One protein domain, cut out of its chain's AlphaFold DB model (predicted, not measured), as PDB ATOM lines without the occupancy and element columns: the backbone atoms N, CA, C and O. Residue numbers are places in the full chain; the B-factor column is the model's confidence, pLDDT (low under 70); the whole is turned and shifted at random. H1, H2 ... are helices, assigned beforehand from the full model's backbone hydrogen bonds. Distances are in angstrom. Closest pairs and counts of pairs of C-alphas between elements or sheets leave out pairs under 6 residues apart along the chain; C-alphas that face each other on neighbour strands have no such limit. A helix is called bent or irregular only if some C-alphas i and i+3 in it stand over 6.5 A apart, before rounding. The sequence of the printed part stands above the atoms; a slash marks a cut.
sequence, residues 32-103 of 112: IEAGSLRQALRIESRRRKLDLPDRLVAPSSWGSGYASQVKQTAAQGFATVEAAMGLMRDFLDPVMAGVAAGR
ATOM      1  N   ILE A  32     -49.737 -46.325 -18.379       95.94
ATOM      2  CA  ILE A  32     -50.953 -45.769 -18.970       95.94
ATOM      3  C   ILE A  32     -51.674 -46.883 -19.733       95.94
ATOM      4  O   ILE A  32     -51.084 -47.531 -20.589       95.94
ATOM      5  N   GLU A  33     -52.953 -47.092 -19.433       97.56
ATOM      6  CA  GLU A  33     -53.805 -48.077 -20.108       97.56
ATOM      7  C   GLU A  33     -54.501 -47.459 -21.325       97.56
ATOM      8  O   GLU A  33     -55.153 -46.412 -21.210       97.56
ATOM      9  N   ALA A  34     -54.438 -48.134 -22.476       98.00
ATOM     10  CA  ALA A  34     -54.989 -47.631 -23.737       98.00
ATOM     11  C   ALA A  34     -56.495 -47.331 -23.644       98.00
ATOM     12  O   ALA A  34     -56.967 -46.287 -24.101       98.00
ATOM     13  N   GLY A  35     -57.256 -48.234 -23.013       97.75
ATOM     14  CA  GLY A  35     -58.703 -48.090 -22.843       97.75
ATOM     15  C   GLY A  35     -59.075 -46.873 -21.995       97.75
ATOM     16  O   GLY A  35     -59.931 -46.080 -22.392       97.75
ATOM     17  N   SER A  36     -58.379 -46.689 -20.870       97.69
ATOM     18  CA  SER A  36     -58.585 -45.560 -19.959       97.69
ATOM     19  C   SER A  36     -58.242 -44.230 -20.629       97.69
ATOM     20  O   SER A  36     -59.032 -43.285 -20.564       97.69
ATOM     21  N   LEU A  37     -57.111 -44.159 -21.341       97.56
ATOM     22  CA  LEU A  37     -56.719 -42.952 -22.065       97.56
ATOM     23  C   LEU A  37     -57.710 -42.624 -23.193       97.56
ATOM     24  O   LEU A  37     -58.153 -41.481 -23.309       97.56
ATOM     25  N   ARG A  38     -58.139 -43.620 -23.981       97.25
ATOM     26  CA  ARG A  38     -59.155 -43.428 -25.033       97.25
ATOM     27  C   ARG A  38     -60.476 -42.927 -24.459       97.25
ATOM     28  O   ARG A  38     -61.105 -42.042 -25.044       97.25
ATOM     29  N   GLN A  39     -60.908 -43.473 -23.325       97.88
ATOM     30  CA  GLN A  39     -62.114 -43.013 -22.648       97.88
ATOM     31  C   GLN A  39     -61.971 -41.555 -22.196       97.88
ATOM     32  O   GLN A  39     -62.862 -40.754 -22.479       97.88
ATOM     33  N   ALA A  40     -60.848 -41.195 -21.571       97.56
ATOM     34  CA  ALA A  40     -60.570 -39.827 -21.139       97.56
ATOM     35  C   ALA A  40     -60.582 -38.838 -22.319       97.56
ATOM     36  O   ALA A  40     -61.281 -37.825 -22.264       97.56
ATOM     37  N   LEU A  41     -59.910 -39.167 -23.429       96.06
ATOM     38  CA  LEU A  41     -59.908 -38.352 -24.650       96.06
ATOM     39  C   LEU A  41     -61.318 -38.163 -25.225       96.06
ATOM     40  O   LEU A  41     -61.692 -37.055 -25.615       96.06
ATOM     41  N   ARG A  42     -62.142 -39.218 -25.249       95.88
ATOM     42  CA  ARG A  42     -63.540 -39.141 -25.711       95.88
ATOM     43  C   ARG A  42     -64.419 -38.289 -24.797       95.88
ATOM     44  O   ARG A  42     -65.308 -37.597 -25.288       95.88
ATOM     45  N   ILE A  43     -64.209 -38.354 -23.486       97.38
ATOM     46  CA  ILE A  43     -64.956 -37.541 -22.523       97.38
ATOM     47  C   ILE A  43     -64.582 -36.065 -22.688       97.38
ATOM     48  O   ILE A  43     -65.470 -35.230 -22.865       97.38
ATOM     49  N   GLU A  44     -63.286 -35.742 -22.704       95.94
ATOM     50  CA  GLU A  44     -62.828 -34.354 -22.808       95.94
ATOM     51  C   GLU A  44     -63.143 -33.724 -24.169       95.94
ATOM     52  O   GLU A  44     -63.569 -32.570 -24.219       95.94
ATOM     53  N   SER A  45     -63.022 -34.471 -25.272       94.25
ATOM     54  CA  SER A  45     -63.422 -33.988 -26.605       94.25
ATOM     55  C   SER A  45     -64.908 -33.627 -26.652       94.25
ATOM     56  O   SER A  45     -65.255 -32.511 -27.038       94.25
ATOM     57  N   ARG A  46     -65.794 -34.496 -26.143       95.50
ATOM     58  CA  ARG A  46     -67.236 -34.206 -26.031       95.50
ATOM     59  C   ARG A  46     -67.516 -32.997 -25.149       95.50
ATOM     60  O   ARG A  46     -68.274 -32.115 -25.546       95.50
ATOM     61  N   ARG A  47     -66.890 -32.935 -23.970       97.25
ATOM     62  CA  ARG A  47     -67.048 -31.825 -23.021       97.25
ATOM     63  C   ARG A  47     -66.659 -30.487 -23.651       97.25
ATOM     64  O   ARG A  47     -67.338 -29.490 -23.426       97.25
ATOM     65  N   ARG A  48     -65.598 -30.473 -24.459       93.62
ATOM     66  CA  ARG A  48     -65.093 -29.278 -25.150       93.62
ATOM     67  C   ARG A  48     -65.717 -29.048 -26.529       93.62
ATOM     68  O   ARG A  48     -65.344 -28.081 -27.186       93.62
ATOM     69  N   LYS A  49     -66.654 -29.904 -26.961       95.94
ATOM     70  CA  LYS A  49     -67.265 -29.885 -28.303       95.94
ATOM     71  C   LYS A  49     -66.211 -29.875 -29.421       95.94
ATOM     72  O   LYS A  49     -66.286 -29.080 -30.354       95.94
ATOM     73  N   LEU A  50     -65.198 -30.724 -29.277       90.62
ATOM     74  CA  LEU A  50     -64.132 -30.920 -30.253       90.62
ATOM     75  C   LEU A  50     -64.290 -32.284 -30.914       90.62
ATOM     76  O   LEU A  50     -64.578 -33.268 -30.232       90.62
ATOM     77  N   ASP A  51     -64.018 -32.343 -32.212       90.31
ATOM     78  CA  ASP A  51     -63.810 -33.612 -32.893       90.31
ATOM     79  C   ASP A  51     -62.434 -34.154 -32.508       90.31
ATOM     80  O   ASP A  51     -61.433 -33.430 -32.540       90.31
ATOM     81  N   LEU A  52     -62.390 -35.420 -32.095       88.56
ATOM     82  CA  LEU A  52     -61.136 -36.107 -31.815       88.56
ATOM     83  C   LEU A  52     -60.553 -36.581 -33.156       88.56
ATOM     84  O   LEU A  52     -61.183 -37.421 -33.796       88.56
ATOM     85  N   PRO A  53     -59.407 -36.043 -33.608       88.69
ATOM     86  CA  PRO A  53     -58.809 -36.455 -34.870       88.69
ATOM     87  C   PRO A  53     -58.164 -37.834 -34.734       88.69
ATOM     88  O   PRO A  53     -57.707 -38.196 -33.658       88.69
ATOM     89  N   ASP A  54     -58.016 -38.551 -35.844       86.44
ATOM     90  CA  ASP A  54     -57.292 -39.833 -35.863       86.44
ATOM     91  C   ASP A  54     -55.763 -39.658 -35.880       86.44
ATOM     92  O   ASP A  54     -55.023 -40.631 -35.749       86.44
ATOM     93  N   ARG A  55     -55.275 -38.422 -36.063       89.69
ATOM     94  CA  ARG A  55     -53.849 -38.105 -36.166       89.69
ATOM     95  C   ARG A  55     -53.494 -36.789 -35.493       89.69
ATOM     96  O   ARG A  55     -54.159 -35.772 -35.704       89.69
ATOM     97  N   LEU A  56     -52.378 -36.782 -34.772       91.25
ATOM     98  CA  LEU A  56     -51.824 -35.578 -34.173       91.25
ATOM     99  C   LEU A  56     -51.049 -34.722 -35.190       91.25
ATOM    100  O   LEU A  56     -50.137 -35.184 -35.891       91.25
ATOM    101  N   VAL A  57     -51.368 -33.428 -35.212       90.00
ATOM    102  CA  VAL A  57     -50.715 -32.416 -36.052       90.00
ATOM    103  C   VAL A  57     -50.270 -31.249 -35.175       90.00
ATOM    104  O   VAL A  57     -51.079 -30.669 -34.454       90.00
ATOM    105  N   ALA A  58     -48.985 -30.902 -35.248       88.25
ATOM    106  CA  ALA A  58     -48.458 -29.702 -34.610       88.25
ATOM    107  C   ALA A  58     -48.672 -28.475 -35.514       88.25
ATOM    108  O   ALA A  58     -48.554 -28.593 -36.738       88.25
ATOM    109  N   PRO A  59     -48.937 -27.291 -34.942       88.25
ATOM    110  CA  PRO A  59     -48.858 -26.029 -35.668       88.25
ATOM    111  C   PRO A  59     -47.468 -25.813 -36.279       88.25
ATOM    112  O   PRO A  59     -46.455 -25.990 -35.608       88.25
ATOM    113  N   SER A  60     -47.415 -25.345 -37.528       86.88
ATOM    114  CA  SER A  60     -46.153 -25.056 -38.232       86.88
ATOM    115  C   SER A  60     -45.353 -23.898 -37.626       86.88
ATOM    116  O   SER A  60     -44.204 -23.687 -37.991       86.88
ATOM    117  N   SER A  61     -45.967 -23.116 -36.736       88.06
ATOM    118  CA  SER A  61     -45.327 -22.005 -36.035       88.06
ATOM    119  C   SER A  61     -44.525 -22.439 -34.804       88.06
ATOM    120  O   SER A  61     -43.912 -21.584 -34.173       88.06
ATOM    121  N   TRP A  62     -44.587 -23.714 -34.406       91.38
ATOM    122  CA  TRP A  62     -43.847 -24.217 -33.247       91.38
ATOM    123  C   TRP A  62     -42.375 -24.475 -33.578       91.38
ATOM    124  O   TRP A  62     -42.035 -24.818 -34.707       91.38
ATOM    125  N   GLY A  63     -41.500 -24.347 -32.582       92.00
ATOM    126  CA  GLY A  63     -40.086 -24.691 -32.704       92.00
ATOM    127  C   GLY A  63     -39.224 -24.095 -31.599       92.00
ATOM    128  O   GLY A  63     -38.710 -24.814 -30.743       92.00
ATOM    129  N   SER A  64     -39.040 -22.774 -31.619       91.19
ATOM    130  CA  SER A  64     -38.059 -22.097 -30.762       91.19
ATOM    131  C   SER A  64     -38.449 -22.078 -29.284       91.19
ATOM    132  O   SER A  64     -37.590 -22.305 -28.429       91.19
ATOM    133  N   GLY A  65     -39.723 -21.842 -28.961       91.50
ATOM    134  CA  GLY A  65     -40.176 -21.864 -27.571       91.50
ATOM    135  C   GLY A  65     -40.191 -23.287 -27.013       91.50
ATOM    136  O   GLY A  65     -39.696 -23.489 -25.904       91.50
ATOM    137  N   TYR A  66     -40.587 -24.282 -27.815       93.56
ATOM    138  CA  TYR A  66     -40.451 -25.701 -27.468       93.56
ATOM    139  C   TYR A  66     -38.994 -26.069 -27.145       93.56
ATOM    140  O   TYR A  66     -38.695 -26.556 -26.055       93.56
ATOM    141  N   ALA A  67     -38.066 -25.766 -28.060       94.88
ATOM    142  CA  ALA A  67     -36.647 -26.077 -27.897       94.88
ATOM    143  C   ALA A  67     -36.016 -25.362 -26.690       94.88
ATOM    144  O   ALA A  67     -35.036 -25.842 -26.124       94.88
ATOM    145  N   SER A  68     -36.553 -24.208 -26.285       94.12
ATOM    146  CA  SER A  68     -36.149 -23.527 -25.054       94.12
ATOM    147  C   SER A  68     -36.673 -24.250 -23.809       94.12
ATOM    148  O   SER A  68     -35.910 -24.505 -22.881       94.12
ATOM    149  N   GLN A  69     -37.957 -24.618 -23.806       93.44
ATOM    150  CA  GLN A  69     -38.654 -25.206 -22.657       93.44
ATOM    151  C   GLN A  69     -38.268 -26.662 -22.379       93.44
ATOM    152  O   GLN A  69     -38.325 -27.096 -21.234       93.44
ATOM    153  N   VAL A  70     -37.865 -27.420 -23.401       95.69
ATOM    154  CA  VAL A  70     -37.487 -28.832 -23.241       95.69
ATOM    155  C   VAL A  70     -36.122 -29.004 -22.559       95.69
ATOM    156  O   VAL A  70     -35.818 -30.069 -22.012       95.69
ATOM    157  N   LYS A  71     -35.286 -27.958 -22.561       94.19
ATOM    158  CA  LYS A  71     -33.961 -27.980 -21.929       94.19
ATOM    159  C   LYS A  71     -34.088 -28.267 -20.439       94.19
ATOM    160  O   LYS A  71     -34.950 -27.715 -19.771       94.19
ATOM    161  N   GLN A  72     -33.175 -29.087 -19.920       91.56
ATOM    162  CA  GLN A  72     -33.113 -29.444 -18.495       91.56
ATOM    163  C   GLN A  72     -34.362 -30.177 -17.972       91.56
ATOM    164  O   GLN A  72     -34.578 -30.258 -16.767       91.56
ATOM    165  N   THR A  73     -35.168 -30.752 -18.866       95.06
ATOM    166  CA  THR A  73     -36.271 -31.651 -18.509       95.06
ATOM    167  C   THR A  73     -35.920 -33.096 -18.867       95.06
ATOM    168  O   THR A  73     -34.982 -33.352 -19.626       95.06
ATOM    169  N   ALA A  74     -36.717 -34.059 -18.396       94.12
ATOM    170  CA  ALA A  74     -36.607 -35.455 -18.832       94.12
ATOM    171  C   ALA A  74     -36.818 -35.628 -20.354       94.12
ATOM    172  O   ALA A  74     -36.334 -36.591 -20.944       94.12
ATOM    173  N   ALA A  75     -37.479 -34.667 -21.008       96.44
ATOM    174  CA  ALA A  75     -37.724 -34.664 -22.444       96.44
ATOM    175  C   ALA A  75     -36.552 -34.122 -23.281       96.44
ATOM    176  O   ALA A  75     -36.661 -34.094 -24.502       96.44
ATOM    177  N   GLN A  76     -35.420 -33.721 -22.683       96.31
ATOM    178  CA  GLN A  76     -34.314 -33.068 -23.406       96.31
ATOM    179  C   GLN A  76     -33.763 -33.859 -24.613       96.31
ATOM    180  O   GLN A  76     -33.205 -33.262 -25.531       96.31
ATOM    181  N   GLY A  77     -33.931 -35.189 -24.641       96.31
ATOM    182  CA  GLY A  77     -33.573 -36.039 -25.787       96.31
ATOM    183  C   GLY A  77     -34.470 -35.855 -27.021       96.31
ATOM    184  O   GLY A  77     -34.120 -36.306 -28.107       96.31
ATOM    185  N   PHE A  78     -35.600 -35.165 -26.874       97.50
ATOM    186  CA  PHE A  78     -36.542 -34.790 -27.926       97.50
ATOM    187  C   PHE A  78     -36.448 -33.282 -28.171       97.50
ATOM    188  O   PHE A  78     -37.412 -32.553 -28.017       97.50
ATOM    189  N   ALA A  79     -35.259 -32.791 -28.518       95.94
ATOM    190  CA  ALA A  79     -34.971 -31.353 -28.565       95.94
ATOM    191  C   ALA A  79     -35.721 -30.563 -29.662       95.94
ATOM    192  O   ALA A  79     -35.673 -29.333 -29.666       95.94
ATOM    193  N   THR A  80     -36.389 -31.245 -30.597       96.75
ATOM    194  CA  THR A  80     -37.136 -30.623 -31.697       96.75
ATOM    195  C   THR A  80     -38.607 -31.017 -31.670       96.75
ATOM    196  O   THR A  80     -38.967 -32.103 -31.205       96.75
ATOM    197  N   VAL A  81     -39.461 -30.148 -32.217       96.12
ATOM    198  CA  VAL A  81     -40.899 -30.420 -32.350       96.12
ATOM    199  C   VAL A  81     -41.125 -31.675 -33.189       96.12
ATOM    200  O   VAL A  81     -42.002 -32.470 -32.876       96.12
ATOM    201  N   GLU A  82     -40.310 -31.912 -34.216       96.75
ATOM    202  CA  GLU A  82     -40.401 -33.095 -35.072       96.75
ATOM    203  C   GLU A  82     -40.139 -34.383 -34.289       96.75
ATOM    204  O   GLU A  82     -40.910 -35.335 -34.410       96.75
ATOM    205  N   ALA A  83     -39.086 -34.409 -33.464       97.81
ATOM    206  CA  ALA A  83     -38.756 -35.566 -32.639       97.81
ATOM    207  C   ALA A  83     -39.858 -35.833 -31.605       97.81
ATOM    208  O   ALA A  83     -40.327 -36.965 -31.469       97.81
ATOM    209  N   ALA A  84     -40.307 -34.782 -30.920       97.88
ATOM    210  CA  ALA A  84     -41.395 -34.837 -29.952       97.88
ATOM    211  C   ALA A  84     -42.696 -35.355 -30.577       97.88
ATOM    212  O   ALA A  84     -43.342 -36.253 -30.043       97.88
ATOM    213  N   MET A  85     -43.047 -34.842 -31.755       97.31
ATOM    214  CA  MET A  85     -44.218 -35.279 -32.509       97.31
ATOM    215  C   MET A  85     -44.087 -36.708 -33.025       97.31
ATOM    216  O   MET A  85     -45.105 -37.371 -33.177       97.31
ATOM    217  N   GLY A  86     -42.874 -37.199 -33.287       98.12
ATOM    218  CA  GLY A  86     -42.634 -38.618 -33.549       98.12
ATOM    219  C   GLY A  86     -43.124 -39.483 -32.388       98.12
ATOM    220  O   GLY A  86     -44.023 -40.297 -32.574       98.12
ATOM    221  N   LEU A  87     -42.629 -39.211 -31.175       98.38
ATOM    222  CA  LEU A  87     -43.058 -39.924 -29.967       98.38
ATOM    223  C   LEU A  87     -44.562 -39.777 -29.709       98.38
ATOM    224  O   LEU A  87     -45.236 -40.749 -29.381       98.38
ATOM    225  N   MET A  88     -45.101 -38.566 -29.857       97.94
ATOM    226  CA  MET A  88     -46.523 -38.328 -29.612       97.94
ATOM    227  C   MET A  88     -47.433 -39.019 -30.618       97.94
ATOM    228  O   MET A  88     -48.555 -39.360 -30.259       97.94
ATOM    229  N   ARG A  89     -46.978 -39.256 -31.851       97.94
ATOM    230  CA  ARG A  89     -47.743 -40.047 -32.821       97.94
ATOM    231  C   ARG A  89     -47.745 -41.522 -32.445       97.94
ATOM    232  O   ARG A  89     -48.816 -42.114 -32.448       97.94
ATOM    233  N   ASP A  90     -46.609 -42.079 -32.029       98.25
ATOM    234  CA  ASP A  90     -46.550 -43.461 -31.525       98.25
ATOM    235  C   ASP A  90     -47.456 -43.651 -30.293       98.25
ATOM    236  O   ASP A  90     -48.126 -44.675 -30.143       98.25
ATOM    237  N   PHE A  91     -47.521 -42.630 -29.433       97.88
ATOM    238  CA  PHE A  91     -48.315 -42.644 -28.210       97.88
ATOM    239  C   PHE A  91     -49.818 -42.404 -28.452       97.88
ATOM    240  O   PHE A  91     -50.642 -43.212 -28.027       97.88
ATOM    241  N   LEU A  92     -50.204 -41.319 -29.134       97.88
ATOM    242  CA  LEU A  92     -51.597 -40.858 -29.213       97.88
ATOM    243  C   LEU A  92     -52.354 -41.342 -30.451       97.88
ATOM    244  O   LEU A  92     -53.548 -41.619 -30.324       97.88
ATOM    245  N   ASP A  93     -51.720 -41.464 -31.625       97.69
ATOM    246  CA  ASP A  93     -52.448 -41.810 -32.860       97.69
ATOM    247  C   ASP A  93     -53.149 -43.181 -32.735       97.69
ATOM    248  O   ASP A  93     -54.354 -43.253 -32.995       97.69
ATOM    249  N   PRO A  94     -52.502 -44.258 -32.231       97.69
ATOM    250  CA  PRO A  94     -53.167 -45.545 -32.024       97.69
ATOM    251  C   PRO A  94     -54.353 -45.475 -31.051       97.69
ATOM    252  O   PRO A  94     -55.355 -46.176 -31.223       97.69
ATOM    253  N   VAL A  95     -54.270 -44.618 -30.031       97.62
ATOM    254  CA  VAL A  95     -55.324 -44.445 -29.021       97.62
ATOM    255  C   VAL A  95     -56.507 -43.675 -29.594       97.62
ATOM    256  O   VAL A  95     -57.659 -44.055 -29.360       97.62
ATOM    257  N   MET A  96     -56.240 -42.623 -30.370       95.75
ATOM    258  CA  MET A  96     -57.259 -41.824 -31.053       95.75
ATOM    259  C   MET A  96     -57.963 -42.631 -32.152       95.75
ATOM    260  O   MET A  96     -59.194 -42.667 -32.175       95.75
ATOM    261  N   ALA A  97     -57.216 -43.404 -32.945       95.19
ATOM    262  CA  ALA A  97     -57.766 -44.329 -33.938       95.19
ATOM    263  C   ALA A  97     -58.494 -45.532 -33.301       95.19
ATOM    264  O   ALA A  97     -59.404 -46.113 -33.888       95.19
ATOM    265  N   GLY A  98     -58.157 -45.885 -32.057       94.94
ATOM    266  CA  GLY A  98     -58.816 -46.966 -31.314       94.94
ATOM    267  C   GLY A  98     -58.262 -48.348 -31.582       94.94
ATOM    268  O   GLY A  98     -58.972 -49.328 -31.384       94.94
ATOM    269  N   VAL A  99     -57.014 -48.399 -32.029       96.75
ATOM    270  CA  VAL A  99     -56.276 -49.627 -32.324       96.75
ATOM    271  C   VAL A  99     -55.222 -49.941 -31.257       96.75
ATOM    272  O   VAL A  99     -54.671 -51.036 -31.259       96.75
ATOM    273  N   ALA A 100     -54.946 -49.010 -30.335       97.75
ATOM    274  CA  ALA A 100     -54.123 -49.270 -29.156       97.75
ATOM    275  C   ALA A 100     -54.801 -50.267 -28.204       97.75
ATOM    276  O   ALA A 100     -56.005 -50.180 -27.951       97.75
ATOM    277  N   ALA A 101     -54.004 -51.156 -27.619       97.62
ATOM    278  CA  ALA A 101     -54.418 -52.104 -26.594       97.62
ATOM    279  C   ALA A 101     -53.304 -52.261 -25.550       97.62
ATOM    280  O   ALA A 101     -52.156 -51.917 -25.818       97.62
ATOM    281  N   GLY A 102     -53.653 -52.780 -24.372       97.44
ATOM    282  CA  GLY A 102     -52.696 -52.979 -23.286       97.44
ATOM    283  C   GLY A 102     -52.163 -51.670 -22.706       97.44
ATOM    284  O   GLY A 102     -52.858 -50.643 -22.679       97.44
ATOM    285  N   ARG A 103     -50.917 -51.732 -22.242       97.69
ATOM    286  CA  ARG A 103     -50.228 -50.662 -21.530       97.69
ATOM    287  C   ARG A 103     -49.234 -49.969 -22.446       97.69
ATOM    288  O   ARG A 103     -48.651 -50.579 -23.337       97.69
TER     289      ARG A 103
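Overview. This is residues 32 to 103 of the 112 residues of an uncharacterized protein of Rothia kristinae (UniProt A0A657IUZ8). An open frame: the kinked helix H3 bridges between H1, met by its last turn, and the short H2, close to its first residue, while unnamed residues 48 to 63 make a second span from H1 to H2. The 72 printed residues, with H1, H2 and H3 in that order and no named strand, are all helix by class, only just loose, close to compact, with a radius of gyration of the C-alphas of 13.9 A. The spans are 32 by 27 by 16 A.

Along the chain. Find C-alpha 34 at (-54.989, -47.631, -23.737); from there H1 runs 19.9 A to residue 47. H2 is residues 64 to 69. H3, residues 81 to 97, runs 21.9 A to C-alpha 97 at (-57.766, -44.329, -33.938), with a kink of 44 degrees near residue 88; it is only just irregular, C-alphas 91 and 94 being 6.8 A apart.

Arrangement. Look at Arg 38 and Val 95, whose C-alphas, 5.6 A apart, are the closest of H1 and H3; these helices touch, H3 with residues 95 to 96 alone, about perpendicular at 89 degrees. H2 and H3 are close but not clearly touching, the closest C-alphas being Tyr 66 and Val 81 at 6.8 A. H1 and H2 are apart. Every O i to N i+4 pair is within hydrogen-bond range in H1 and H2, and 11 of 13 in H3.

Size, cuts and confidence. The C-alphas of Lys 49 and Gln 72 are farthest apart, 35.5 A. Both links are long, the printed part has no cut, and no printed residue is under 70 in pLDDT.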